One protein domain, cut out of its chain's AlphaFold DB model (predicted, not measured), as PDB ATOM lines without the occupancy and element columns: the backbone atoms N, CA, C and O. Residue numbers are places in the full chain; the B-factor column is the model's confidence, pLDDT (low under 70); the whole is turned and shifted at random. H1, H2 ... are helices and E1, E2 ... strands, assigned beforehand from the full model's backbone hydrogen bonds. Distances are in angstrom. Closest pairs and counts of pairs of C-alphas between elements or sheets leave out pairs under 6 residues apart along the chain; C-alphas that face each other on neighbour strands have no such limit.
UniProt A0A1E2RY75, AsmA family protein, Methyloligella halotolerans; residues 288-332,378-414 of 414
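This is residues 288 to 332 and 378 to 414 of the 414 residues of the protein "AsmA family protein" of Methyloligella halotolerans (UniProt A0A1E2RY75). One sheet of five long strands makes the body, a twisted slab in which each strand bends sharply, by 77 to 106 degrees, to fold the sheet across its strands like an L. The short helix H1 only grazes this sheet, near where E4 begins. The printed part has 82 residues, in the order E1, E2, E3, H1, E4, E5; the sheet runs E1, E2, E3, E4, E5 and is mixed, and the class is mostly strand. It is only just compact, close to loose, with a radius of gyration of the C-alphas of 14.0 A and spans of 42 by 29 by 19 A.

E1, residues 288 to 298, begins with C-alpha 288 at (165.811, 122.078, 172.798) and bends at residue 293. E2, residues 301 to 310, and E3, residues 317 to 328, bend at 304 and 325. H1 is residues 378 to 382. E4, residues 384 to 396, 27.0 A long, bends at 393. E5, residues 399 to 410, 26.8 A long, bends at 402 and ends with C-alpha 410 at (176.226, 125.793, 187.897).

E3 and E4 are parallel at 3 degrees, with N 320 and O 386 3.0 A apart. The hairpin E4 and E5 is antiparallel, with N 387 and O 408 at 2.9 A. E1, E2 and E3 form a meander, each strand the antiparallel neighbour of the one before, with N 291 and O 307 at 2.8 A, and N 306 and O 321 at 3.0 A. E1 and E5 are the edge strands and are apart. H1 grazes the sheet with residues 379 to 382; its O i to N i+4 pair is within hydrogen-bond range.

The farthest C-alphas, of Ala 312 and Asp 398, are 43.3 A apart. Residues 333 to 377 are cut out, with C-alphas 332 and 378 16.2 A apart. Of the links printed whole, none is long. The model's pLDDT is under 70 at residues 314, 378 to 382 and 411 to 414.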
ATOM      1  N   THR A 288     166.003 120.996 171.830       90.56
ATOM      2  CA  THR A 288     165.811 122.078 172.798       90.56
ATOM      3  C   THR A 288     164.323 122.323 173.008       90.56
ATOM      4  O   THR A 288     163.590 122.551 172.047       90.56
ATOM      5  N   LEU A 289     163.884 122.264 174.264       93.81
ATOM      6  CA  LEU A 289     162.541 122.629 174.712       93.81
ATOM      7  C   LEU A 289     162.581 124.050 175.271       93.81
ATOM      8  O   LEU A 289     163.385 124.322 176.154       93.81
ATOM      9  N   ILE A 290     161.731 124.942 174.776       97.25
ATOM     10  CA  ILE A 290     161.676 126.346 175.188       97.25
ATOM     11  C   ILE A 290     160.246 126.698 175.575       97.25
ATOM     12  O   ILE A 290     159.328 126.517 174.780       97.25
ATOM     13  N   PHE A 291     160.082 127.257 176.766       97.75
ATOM     14  CA  PHE A 291     158.903 127.993 177.202       97.75
ATOM     15  C   PHE A 291     159.257 129.477 177.163       97.75
ATOM     16  O   PHE A 291     160.051 129.936 177.978       97.75
ATOM     17  N   GLU A 292     158.729 130.219 176.188       93.88
ATOM     18  CA  GLU A 292     159.017 131.657 176.047       93.88
ATOM     19  C   GLU A 292     158.323 132.484 177.141       93.88
ATOM     20  O   GLU A 292     158.906 133.429 177.666       93.88
ATOM     21  N   ASP A 293     157.098 132.092 177.501       95.25
ATOM     22  CA  ASP A 293     156.261 132.735 178.520       95.25
ATOM     23  C   ASP A 293     155.541 131.664 179.352       95.25
ATOM     24  O   ASP A 293     154.335 131.429 179.235       95.25
ATOM     25  N   GLY A 294     156.323 130.917 180.131       97.38
ATOM     26  CA  GLY A 294     155.808 129.882 181.020       97.38
ATOM     27  C   GLY A 294     155.381 130.447 182.371       97.38
ATOM     28  O   GLY A 294     155.939 131.429 182.860       97.38
ATOM     29  N   ARG A 295     154.408 129.788 182.999       98.25
ATOM     30  CA  ARG A 295     154.068 129.937 184.415       98.25
ATOM     31  C   ARG A 295     154.589 128.736 185.179       98.25
ATOM     32  O   ARG A 295     154.330 127.595 184.794       98.25
ATOM     33  N   TYR A 296     155.267 129.009 186.279       97.25
ATOM     34  CA  TYR A 296     155.913 128.013 187.117       97.25
ATOM     35  C   TYR A 296     155.428 128.191 188.550       97.25
ATOM     36  O   TYR A 296     155.221 129.321 188.994       97.25
ATOM     37  N   ALA A 297     155.264 127.099 189.284       97.00
ATOM     38  CA  ALA A 297     155.079 127.149 190.727       97.00
ATOM     39  C   ALA A 297     155.959 126.103 191.407       97.00
ATOM     40  O   ALA A 297     156.131 125.017 190.858       97.00
ATOM     41  N   ILE A 298     156.504 126.439 192.573       95.06
ATOM     42  CA  ILE A 298     157.292 125.536 193.420       95.06
ATOM     43  C   ILE A 298     157.124 125.932 194.884       95.06
ATOM     44  O   ILE A 298     157.314 127.098 195.225       95.06
ATOM     45  N   ASP A 299     156.715 124.998 195.745       94.50
ATOM     46  CA  ASP A 299     156.449 125.260 197.169       94.50
ATOM     47  C   ASP A 299     155.540 126.489 197.417       94.50
ATOM     48  O   ASP A 299     155.734 127.267 198.349       94.50
ATOM     49  N   GLY A 300     154.569 126.721 196.526       92.56
ATOM     50  CA  GLY A 300     153.677 127.888 196.565       92.56
ATOM     51  C   GLY A 300     154.261 129.192 195.999       92.56
ATOM     52  O   GLY A 300     153.520 130.159 195.826       92.56
ATOM     53  N   ASN A 301     155.547 129.230 195.643       94.94
ATOM     54  CA  ASN A 301     156.166 130.355 194.946       94.94
ATOM     55  C   ASN A 301     155.820 130.314 193.460       94.94
ATOM     56  O   ASN A 301     156.222 129.388 192.760       94.94
ATOM     57  N   THR A 302     155.116 131.328 192.964       97.06
ATOM     58  CA  THR A 302     154.739 131.435 191.550       97.06
ATOM     59  C   THR A 302     155.688 132.345 190.784       97.06
ATOM     60  O   THR A 302     155.968 133.460 191.229       97.06
ATOM     61  N   ALA A 303     156.108 131.905 189.603       96.75
ATOM     62  CA  ALA A 303     156.969 132.654 188.701       96.75
ATOM     63  C   ALA A 303     156.414 132.674 187.276       96.75
ATOM     64  O   ALA A 303     155.705 131.757 186.853       96.75
ATOM     65  N   SER A 304     156.811 133.681 186.508       97.38
ATOM     66  CA  SER A 304     156.614 133.722 185.058       97.38
ATOM     67  C   SER A 304     157.918 134.029 184.338       97.38
ATOM     68  O   SER A 304     158.743 134.782 184.861       97.38
ATOM     69  N   GLY A 305     158.095 133.489 183.136       97.00
ATOM     70  CA  GLY A 305     159.224 133.839 182.280       97.00
ATOM     71  C   GLY A 305     159.720 132.700 181.399       97.00
ATOM     72  O   GLY A 305     158.988 131.760 181.075       97.00
ATOM     73  N   LEU A 306     160.993 132.800 181.023       97.19
ATOM     74  CA  LEU A 306     161.616 131.904 180.060       97.19
ATOM     75  C   LEU A 306     162.252 130.696 180.750       97.19
ATOM     76  O   LEU A 306     162.982 130.855 181.731       97.19
ATOM     77  N   LEU A 307     162.038 129.508 180.187       96.81
ATOM     78  CA  LEU A 307     162.763 128.279 180.518       96.81
ATOM     79  C   LEU A 307     163.195 127.592 179.223       96.81
ATOM     80  O   LEU A 307     162.360 127.285 178.377       96.81
ATOM     81  N   ALA A 308     164.485 127.315 179.076       95.75
ATOM     82  CA  ALA A 308     165.044 126.546 177.977       95.75
ATOM     83  C   ALA A 308     165.797 125.323 178.514       95.75
ATOM     84  O   ALA A 308     166.633 125.426 179.409       95.75
ATOM     85  N   LEU A 309     165.503 124.155 177.953       91.81
ATOM     86  CA  LEU A 309     166.120 122.878 178.287       91.81
ATOM     87  C   LEU A 309     166.733 122.278 177.021       91.81
ATOM     88  O   LEU A 309     166.022 121.807 176.134       91.81
ATOM     89  N   SER A 310     168.060 122.282 176.939       90.31
ATOM     90  CA  SER A 310     168.815 121.664 175.850       90.31
ATOM     91  C   SER A 310     169.217 120.239 176.221       90.31
ATOM     92  O   SER A 310     170.080 120.034 177.069       90.31
ATOM     93  N   LEU A 311     168.627 119.255 175.542       79.19
ATOM     94  CA  LEU A 311     168.841 117.818 175.753       79.19
ATOM     95  C   LEU A 311     169.823 117.201 174.742       79.19
ATOM     96  O   LEU A 311     170.303 116.089 174.938       79.19
ATOM     97  N   ALA A 312     170.149 117.911 173.659       70.50
ATOM     98  CA  ALA A 312     171.017 117.428 172.575       70.50
ATOM     99  C   ALA A 312     172.525 117.391 172.919       70.50
ATOM    100  O   ALA A 312     173.377 117.347 172.032       70.50
ATOM    101  N   ARG A 313     172.886 117.471 174.201       70.94
ATOM    102  CA  ARG A 313     174.272 117.462 174.687       70.94
ATOM    103  C   ARG A 313     174.452 116.284 175.650       70.94
ATOM    104  O   ARG A 313     173.483 115.904 176.299       70.94
ATOM    105  N   PRO A 314     175.671 115.721 175.792       69.81
ATOM    106  CA  PRO A 314     175.931 114.645 176.758       69.81
ATOM    107  C   PRO A 314     175.520 115.011 178.186       69.81
ATOM    108  O   PRO A 314     175.088 114.152 178.946       69.81
ATOM    109  N   ARG A 315     175.645 116.298 178.526       76.38
ATOM    110  CA  ARG A 315     175.078 116.904 179.724       76.38
ATOM    111  C   ARG A 315     173.968 117.856 179.292       76.38
ATOM    112  O   ARG A 315     174.259 118.773 178.516       76.38
ATOM    113  N   PRO A 316     172.726 117.652 179.746       83.38
ATOM    114  CA  PRO A 316     171.661 118.614 179.527       83.38
ATOM    115  C   PRO A 316     172.044 119.994 180.062       83.38
ATOM    116  O   PRO A 316     172.766 120.097 181.055       83.38
ATOM    117  N   ARG A 317     171.545 121.052 179.420       89.00
ATOM    118  CA  ARG A 317     171.672 122.427 179.916       89.00
ATOM    119  C   ARG A 317     170.298 123.016 180.189       89.00
ATOM    120  O   ARG A 317     169.419 122.924 179.336       89.00
ATOM    121  N   VAL A 318     170.147 123.641 181.350       91.69
ATOM    122  CA  VAL A 318     168.949 124.372 181.762       91.69
ATOM    123  C   VAL A 318     169.273 125.858 181.810       91.69
ATOM    124  O   VAL A 318     170.208 126.275 182.487       91.69
ATOM    125  N   GLU A 319     168.499 126.672 181.109       94.62
ATOM    126  CA  GLU A 319     168.566 128.127 181.190       94.62
ATOM    127  C   GLU A 319     167.200 128.652 181.621       94.62
ATOM    128  O   GLU A 319     166.185 128.291 181.031       94.62
ATOM    129  N   ALA A 320     167.150 129.494 182.649       94.62
ATOM    130  CA  ALA A 320     165.891 130.058 183.122       94.62
ATOM    131  C   ALA A 320     166.034 131.544 183.431       94.62
ATOM    132  O   ALA A 320     167.051 131.989 183.956       94.62
ATOM    133  N   THR A 321     165.010 132.326 183.112       96.25
ATOM    134  CA  THR A 321     164.868 133.714 183.560       96.25
ATOM    135  C   THR A 321     163.459 133.886 184.094       96.25
ATOM    136  O   THR A 321     162.515 134.039 183.319       96.25
ATOM    137  N   LEU A 322     163.324 133.805 185.417       96.31
ATOM    138  CA  LEU A 322     162.038 133.752 186.103       96.31
ATOM    139  C   LEU A 322     161.829 134.997 186.963       96.31
ATOM    140  O   LEU A 322     162.706 135.383 187.737       96.31
ATOM    141  N   ALA A 323     160.648 135.593 186.850       96.69
ATOM    142  CA  ALA A 323     160.207 136.704 187.676       96.69
ATOM    143  C   ALA A 323     159.139 136.232 188.668       96.69
ATOM    144  O   ALA A 323     158.149 135.619 188.269       96.69
ATOM    145  N   PHE A 324     159.339 136.545 189.944       95.75
ATOM    146  CA  PHE A 324     158.430 136.273 191.052       95.75
ATOM    147  C   PHE A 324     157.842 137.584 191.580       95.75
ATOM    148  O   PHE A 324     158.545 138.584 191.747       95.75
ATOM    149  N   ASP A 325     156.567 137.577 191.954       92.00
ATOM    150  CA  ASP A 325     156.013 138.676 192.751       92.00
ATOM    151  C   ASP A 325     156.467 138.571 194.208       92.00
ATOM    152  O   ASP A 325     156.908 139.542 194.821       92.00
ATOM    153  N   THR A 326     156.389 137.367 194.766       92.19
ATOM    154  CA  THR A 326     156.883 137.049 196.106       92.19
ATOM    155  C   THR A 326     157.624 135.723 196.062       92.19
ATOM    156  O   THR A 326     157.101 134.740 195.542       92.19
ATOM    157  N   LEU A 327     158.838 135.712 196.609       93.56
ATOM    158  CA  LEU A 327     159.660 134.523 196.784       93.56
ATOM    159  C   LEU A 327     159.845 134.259 198.284       93.56
ATOM    160  O   LEU A 327     160.589 134.970 198.961       93.56
ATOM    161  N   SER A 328     159.162 133.247 198.805       93.12
ATOM    162  CA  SER A 328     159.387 132.709 200.143       93.12
ATOM    163  C   SER A 328     160.480 131.646 200.104       93.12
ATOM    164  O   SER A 328     160.399 130.676 199.349       93.12
ATOM    165  N   LEU A 329     161.511 131.846 200.925       91.81
ATOM    166  CA  LEU A 329     162.610 130.908 201.112       91.81
ATOM    167  C   LEU A 329     162.342 129.909 202.245       91.81
ATOM    168  O   LEU A 329     163.107 128.964 202.405       91.81
ATOM    169  N   ASP A 330     161.263 130.092 203.007       90.88
ATOM    170  CA  ASP A 330     160.899 129.279 204.172       90.88
ATOM    171  C   ASP A 330     160.895 127.770 203.881       90.88
ATOM    172  O   ASP A 330     161.476 127.037 204.687       90.88
ATOM    173  N   PRO A 331     160.351 127.292 202.736       89.81
ATOM    174  CA  PRO A 331     160.350 125.866 202.404       89.81
ATOM    175  C   PRO A 331     161.753 125.251 202.302       89.81
ATOM    176  O   PRO A 331     161.908 124.049 202.487       89.81
ATOM    177  N   TYR A 332     162.785 126.063 202.054       88.00
ATOM    178  CA  TYR A 332     164.156 125.602 201.817       88.00
ATOM    179  C   TYR A 332     165.080 125.744 203.035       88.00
ATOM    180  O   TYR A 332     166.219 125.291 202.994       88.00
ATOM    181  N   PRO A 378     174.339 117.220 194.062       61.06
ATOM    182  CA  PRO A 378     173.997 116.186 193.078       61.06
ATOM    183  C   PRO A 378     173.361 116.739 191.797       61.06
ATOM    184  O   PRO A 378     173.639 116.222 190.718       61.06
ATOM    185  N   LEU A 379     172.583 117.826 191.882       62.38
ATOM    186  CA  LEU A 379     171.962 118.453 190.709       62.38
ATOM    187  C   LEU A 379     172.991 118.999 189.708       62.38
ATOM    188  O   LEU A 379     172.801 118.862 188.502       62.38
ATOM    189  N   VAL A 380     174.119 119.537 190.188       64.50
ATOM    190  CA  VAL A 380     175.193 120.060 189.324       64.50
ATOM    191  C   VAL A 380     175.880 118.938 188.548       64.50
ATOM    192  O   VAL A 380     176.399 119.168 187.462       64.50
ATOM    193  N   LYS A 381     175.863 117.701 189.064       69.00
ATOM    194  CA  LYS A 381     176.385 116.528 188.343       69.00
ATOM    195  C   LYS A 381     175.453 116.063 187.220       69.00
ATOM    196  O   LYS A 381     175.922 115.379 186.314       69.00
ATOM    197  N   LEU A 382     174.169 116.422 187.278       68.38
ATOM    198  CA  LEU A 382     173.144 115.959 186.343       68.38
ATOM    199  C   LEU A 382     173.029 116.858 185.104       68.38
ATOM    200  O   LEU A 382     172.861 116.350 183.996       68.38
ATOM    201  N   ALA A 383     173.123 118.177 185.281       79.56
ATOM    202  CA  ALA A 383     172.954 119.152 184.209       79.56
ATOM    203  C   ALA A 383     173.751 120.435 184.474       79.56
ATOM    204  O   ALA A 383     173.982 120.813 185.622       79.56
ATOM    205  N   ASP A 384     174.127 121.119 183.396       85.62
ATOM    206  CA  ASP A 384     174.602 122.500 183.474       85.62
ATOM    207  C   ASP A 384     173.390 123.427 183.664       85.62
ATOM    208  O   ASP A 384     172.343 123.210 183.050       85.62
ATOM    209  N   ALA A 385     173.515 124.476 184.477       88.50
ATOM    210  CA  ALA A 385     172.421 125.407 184.751       88.50
ATOM    211  C   ALA A 385     172.873 126.879 184.723       88.50
ATOM    212  O   ALA A 385     173.884 127.239 185.322       88.50
ATOM    213  N   ASP A 386     172.103 127.738 184.052       90.62
ATOM    214  CA  ASP A 386     172.188 129.207 184.123       90.62
ATOM    215  C   ASP A 386     170.801 129.749 184.486       90.62
ATOM    216  O   ASP A 386     169.905 129.843 183.645       90.62
ATOM    217  N   LEU A 387     170.595 130.034 185.769       90.81
ATOM    218  CA  LEU A 387     169.298 130.415 186.314       90.81
ATOM    219  C   LEU A 387     169.346 131.862 186.798       90.81
ATOM    220  O   LEU A 387     170.130 132.218 187.677       90.81
ATOM    221  N   ARG A 388     168.476 132.702 186.243       92.56
ATOM    222  CA  ARG A 388     168.276 134.094 186.643       92.56
ATOM    223  C   ARG A 388     166.906 134.231 187.285       92.56
ATOM    224  O   ARG A 388     165.897 133.867 186.687       92.56
ATOM    225  N   PHE A 389     166.877 134.789 188.484       91.44
ATOM    226  CA  PHE A 389     165.654 135.007 189.243       91.44
ATOM    227  C   PHE A 389     165.535 136.482 189.603       91.44
ATOM    228  O   PHE A 389     166.511 137.088 190.044       91.44
ATOM    229  N   SER A 390     164.349 137.057 189.455       92.50
ATOM    230  CA  SER A 390     163.999 138.360 190.022       92.50
ATOM    231  C   SER A 390     162.764 138.221 190.899       92.50
ATOM    232  O   SER A 390     161.878 137.427 190.604       92.50
ATOM    233  N   ALA A 391     162.707 138.972 191.995       93.19
ATOM    234  CA  ALA A 391     161.563 138.973 192.892       93.19
ATOM    235  C   ALA A 391     161.250 140.392 193.376       93.19
ATOM    236  O   ALA A 391     162.156 141.115 193.798       93.19
ATOM    237  N   ASN A 392     159.972 140.784 193.356       92.19
ATOM    238  CA  ASN A 392     159.537 142.069 193.922       92.19
ATOM    239  C   ASN A 392     159.617 142.061 195.455       92.19
ATOM    240  O   ASN A 392     159.963 143.070 196.066       92.19
ATOM    241  N   THR A 393     159.328 140.919 196.077       91.25
ATOM    242  CA  THR A 393     159.470 140.700 197.520       91.25
ATOM    243  C   THR A 393     160.145 139.361 197.773       91.25
ATOM    244  O   THR A 393     159.762 138.357 197.180       91.25
ATOM    245  N   ILE A 394     161.127 139.331 198.672       91.69
ATOM    246  CA  ILE A 394     161.746 138.089 199.147       91.69
ATOM    247  C   ILE A 394     161.492 137.986 200.643       91.69
ATOM    248  O   ILE A 394     161.729 138.941 201.381       91.69
ATOM    249  N   SER A 395     161.015 136.835 201.094       91.38
ATOM    250  CA  SER A 395     160.799 136.548 202.511       91.38
ATOM    251  C   SER A 395     161.562 135.302 202.924       91.38
ATOM    252  O   SER A 395     161.635 134.347 202.158       91.38
ATOM    253  N   ALA A 396     162.130 135.329 204.122       90.62
ATOM    254  CA  ALA A 396     162.854 134.220 204.723       90.62
ATOM    255  C   ALA A 396     162.602 134.245 206.233       90.62
ATOM    256  O   ALA A 396     163.198 135.049 206.954       90.62
ATOM    257  N   ARG A 397     161.702 133.388 206.712       87.88
ATOM    258  CA  ARG A 397     161.160 133.397 208.074       87.88
ATOM    259  C   ARG A 397     160.610 134.795 208.399       87.88
ATOM    260  O   ARG A 397     159.782 135.328 207.662       87.88
ATOM    261  N   ASP A 398     161.112 135.433 209.454       86.06
ATOM    262  CA  ASP A 398     160.689 136.777 209.862       86.06
ATOM    263  C   ASP A 398     161.323 137.910 209.029       86.06
ATOM    264  O   ASP A 398     160.970 139.081 209.192       86.06
ATOM    265  N   LEU A 399     162.260 137.594 208.128       87.56
ATOM    266  CA  LEU A 399     162.940 138.583 207.292       87.56
ATOM    267  C   LEU A 399     162.147 138.848 206.011       87.56
ATOM    268  O   LEU A 399     161.703 137.923 205.332       87.56
ATOM    269  N   ARG A 400     162.011 140.127 205.648       87.94
ATOM    270  CA  ARG A 400     161.410 140.571 204.385       87.94
ATOM    271  C   ARG A 400     162.292 141.608 203.713       87.94
ATOM    272  O   ARG A 400     162.672 142.600 204.330       87.94
ATOM    273  N   PHE A 401     162.556 141.395 202.434       87.88
ATOM    274  CA  PHE A 401     163.363 142.259 201.586       87.88
ATOM    275  C   PHE A 401     162.513 142.757 200.415       87.88
ATOM    276  O   PHE A 401     161.791 141.983 199.784       87.88
ATOM    277  N   SER A 402     162.595 144.056 200.128       81.81
ATOM    278  CA  SER A 402     161.944 144.672 198.971       81.81
ATOM    279  C   SER A 402     162.888 144.649 197.773       81.81
ATOM    280  O   SER A 402     163.886 145.371 197.767       81.81
ATOM    281  N   GLY A 403     162.546 143.865 196.755       74.88
ATOM    282  CA  GLY A 403     163.310 143.732 195.522       74.88
ATOM    283  C   GLY A 403     164.580 142.893 195.675       74.88
ATOM    284  O   GLY A 403     165.363 143.066 196.605       74.88
ATOM    285  N   GLY A 404     164.818 142.003 194.717       79.00
ATOM    286  CA  GLY A 404     166.090 141.302 194.589       79.00
ATOM    287  C   GLY A 404     166.216 140.575 193.259       79.00
ATOM    288  O   GLY A 404     165.220 140.183 192.652       79.00
ATOM    289  N   ALA A 405     167.454 140.416 192.800       78.25
ATOM    290  CA  ALA A 405     167.785 139.595 191.649       78.25
ATOM    291  C   ALA A 405     168.962 138.688 192.004       78.25
ATOM    292  O   ALA A 405     169.941 139.140 192.597       78.25
ATOM    293  N   PHE A 406     168.861 137.417 191.630       80.38
ATOM    294  CA  PHE A 406     169.888 136.410 191.856       80.38
ATOM    295  C   PHE A 406     170.237 135.741 190.537       80.38
ATOM    296  O   PHE A 406     169.392 135.561 189.660       80.38
ATOM    297  N   THR A 407     171.500 135.371 190.381       75.94
ATOM    298  CA  THR A 407     171.953 134.547 189.264       75.94
ATOM    299  C   THR A 407     172.711 133.368 189.837       75.94
ATOM    300  O   THR A 407     173.634 133.553 190.629       75.94
ATOM    301  N   ILE A 408     172.299 132.167 189.452       78.19
ATOM    302  CA  ILE A 408     172.930 130.911 189.834       78.19
ATOM    303  C   ILE A 408     173.476 130.291 188.554       78.19
ATOM    304  O   ILE A 408     172.719 129.854 187.691       78.19
ATOM    305  N   GLY A 409     174.800 130.277 188.438       74.81
ATOM    306  CA  GLY A 409     175.505 129.502 187.427       74.81
ATOM    307  C   GLY A 409     176.043 128.231 188.067       74.81
ATOM    308  O   GLY A 409     176.803 128.306 189.031       74.81
ATOM    309  N   ALA A 410     175.662 127.079 187.530       73.62
ATOM    310  CA  ALA A 410     176.226 125.793 187.897       73.62
ATOM    311  C   ALA A 410     176.787 125.133 186.641       73.62
ATOM    312  O   ALA A 410     176.052 124.766 185.726       73.62
ATOM    313  N   GLN A 411     178.105 125.003 186.598       69.06
ATOM    314  CA  GLN A 411     178.818 124.315 185.537       69.06
ATOM    315  C   GLN A 411     179.855 123.413 186.197       69.06
ATOM    316  O   GLN A 411     180.544 123.838 187.126       69.06
ATOM    317  N   ASP A 412     179.950 122.164 185.747       56.50
ATOM    318  CA  ASP A 412     181.002 121.272 186.231       56.50
ATOM    319  C   ASP A 412     182.366 121.763 185.725       56.50
ATOM    320  O   ASP A 412     182.533 122.077 184.547       56.50
ATOM    321  N   ALA A 413     183.337 121.870 186.628       48.62
ATOM    322  CA  ALA A 413     184.644 122.474 186.369       48.62
ATOM    323  C   ALA A 413     185.686 121.464 185.848       48.62
ATOM    324  O   ALA A 413     186.887 121.678 186.035       48.62
ATOM    325  N   ARG A 414     185.253 120.344 185.255       44.50
ATOM    326  CA  ARG A 414     186.127 119.235 184.840       44.50
ATOM    327  C   ARG A 414     186.114 118.966 183.348       44.50
ATOM    328  O   ARG A 414     185.010 118.899 182.765       44.50
TER     329      ARG A 414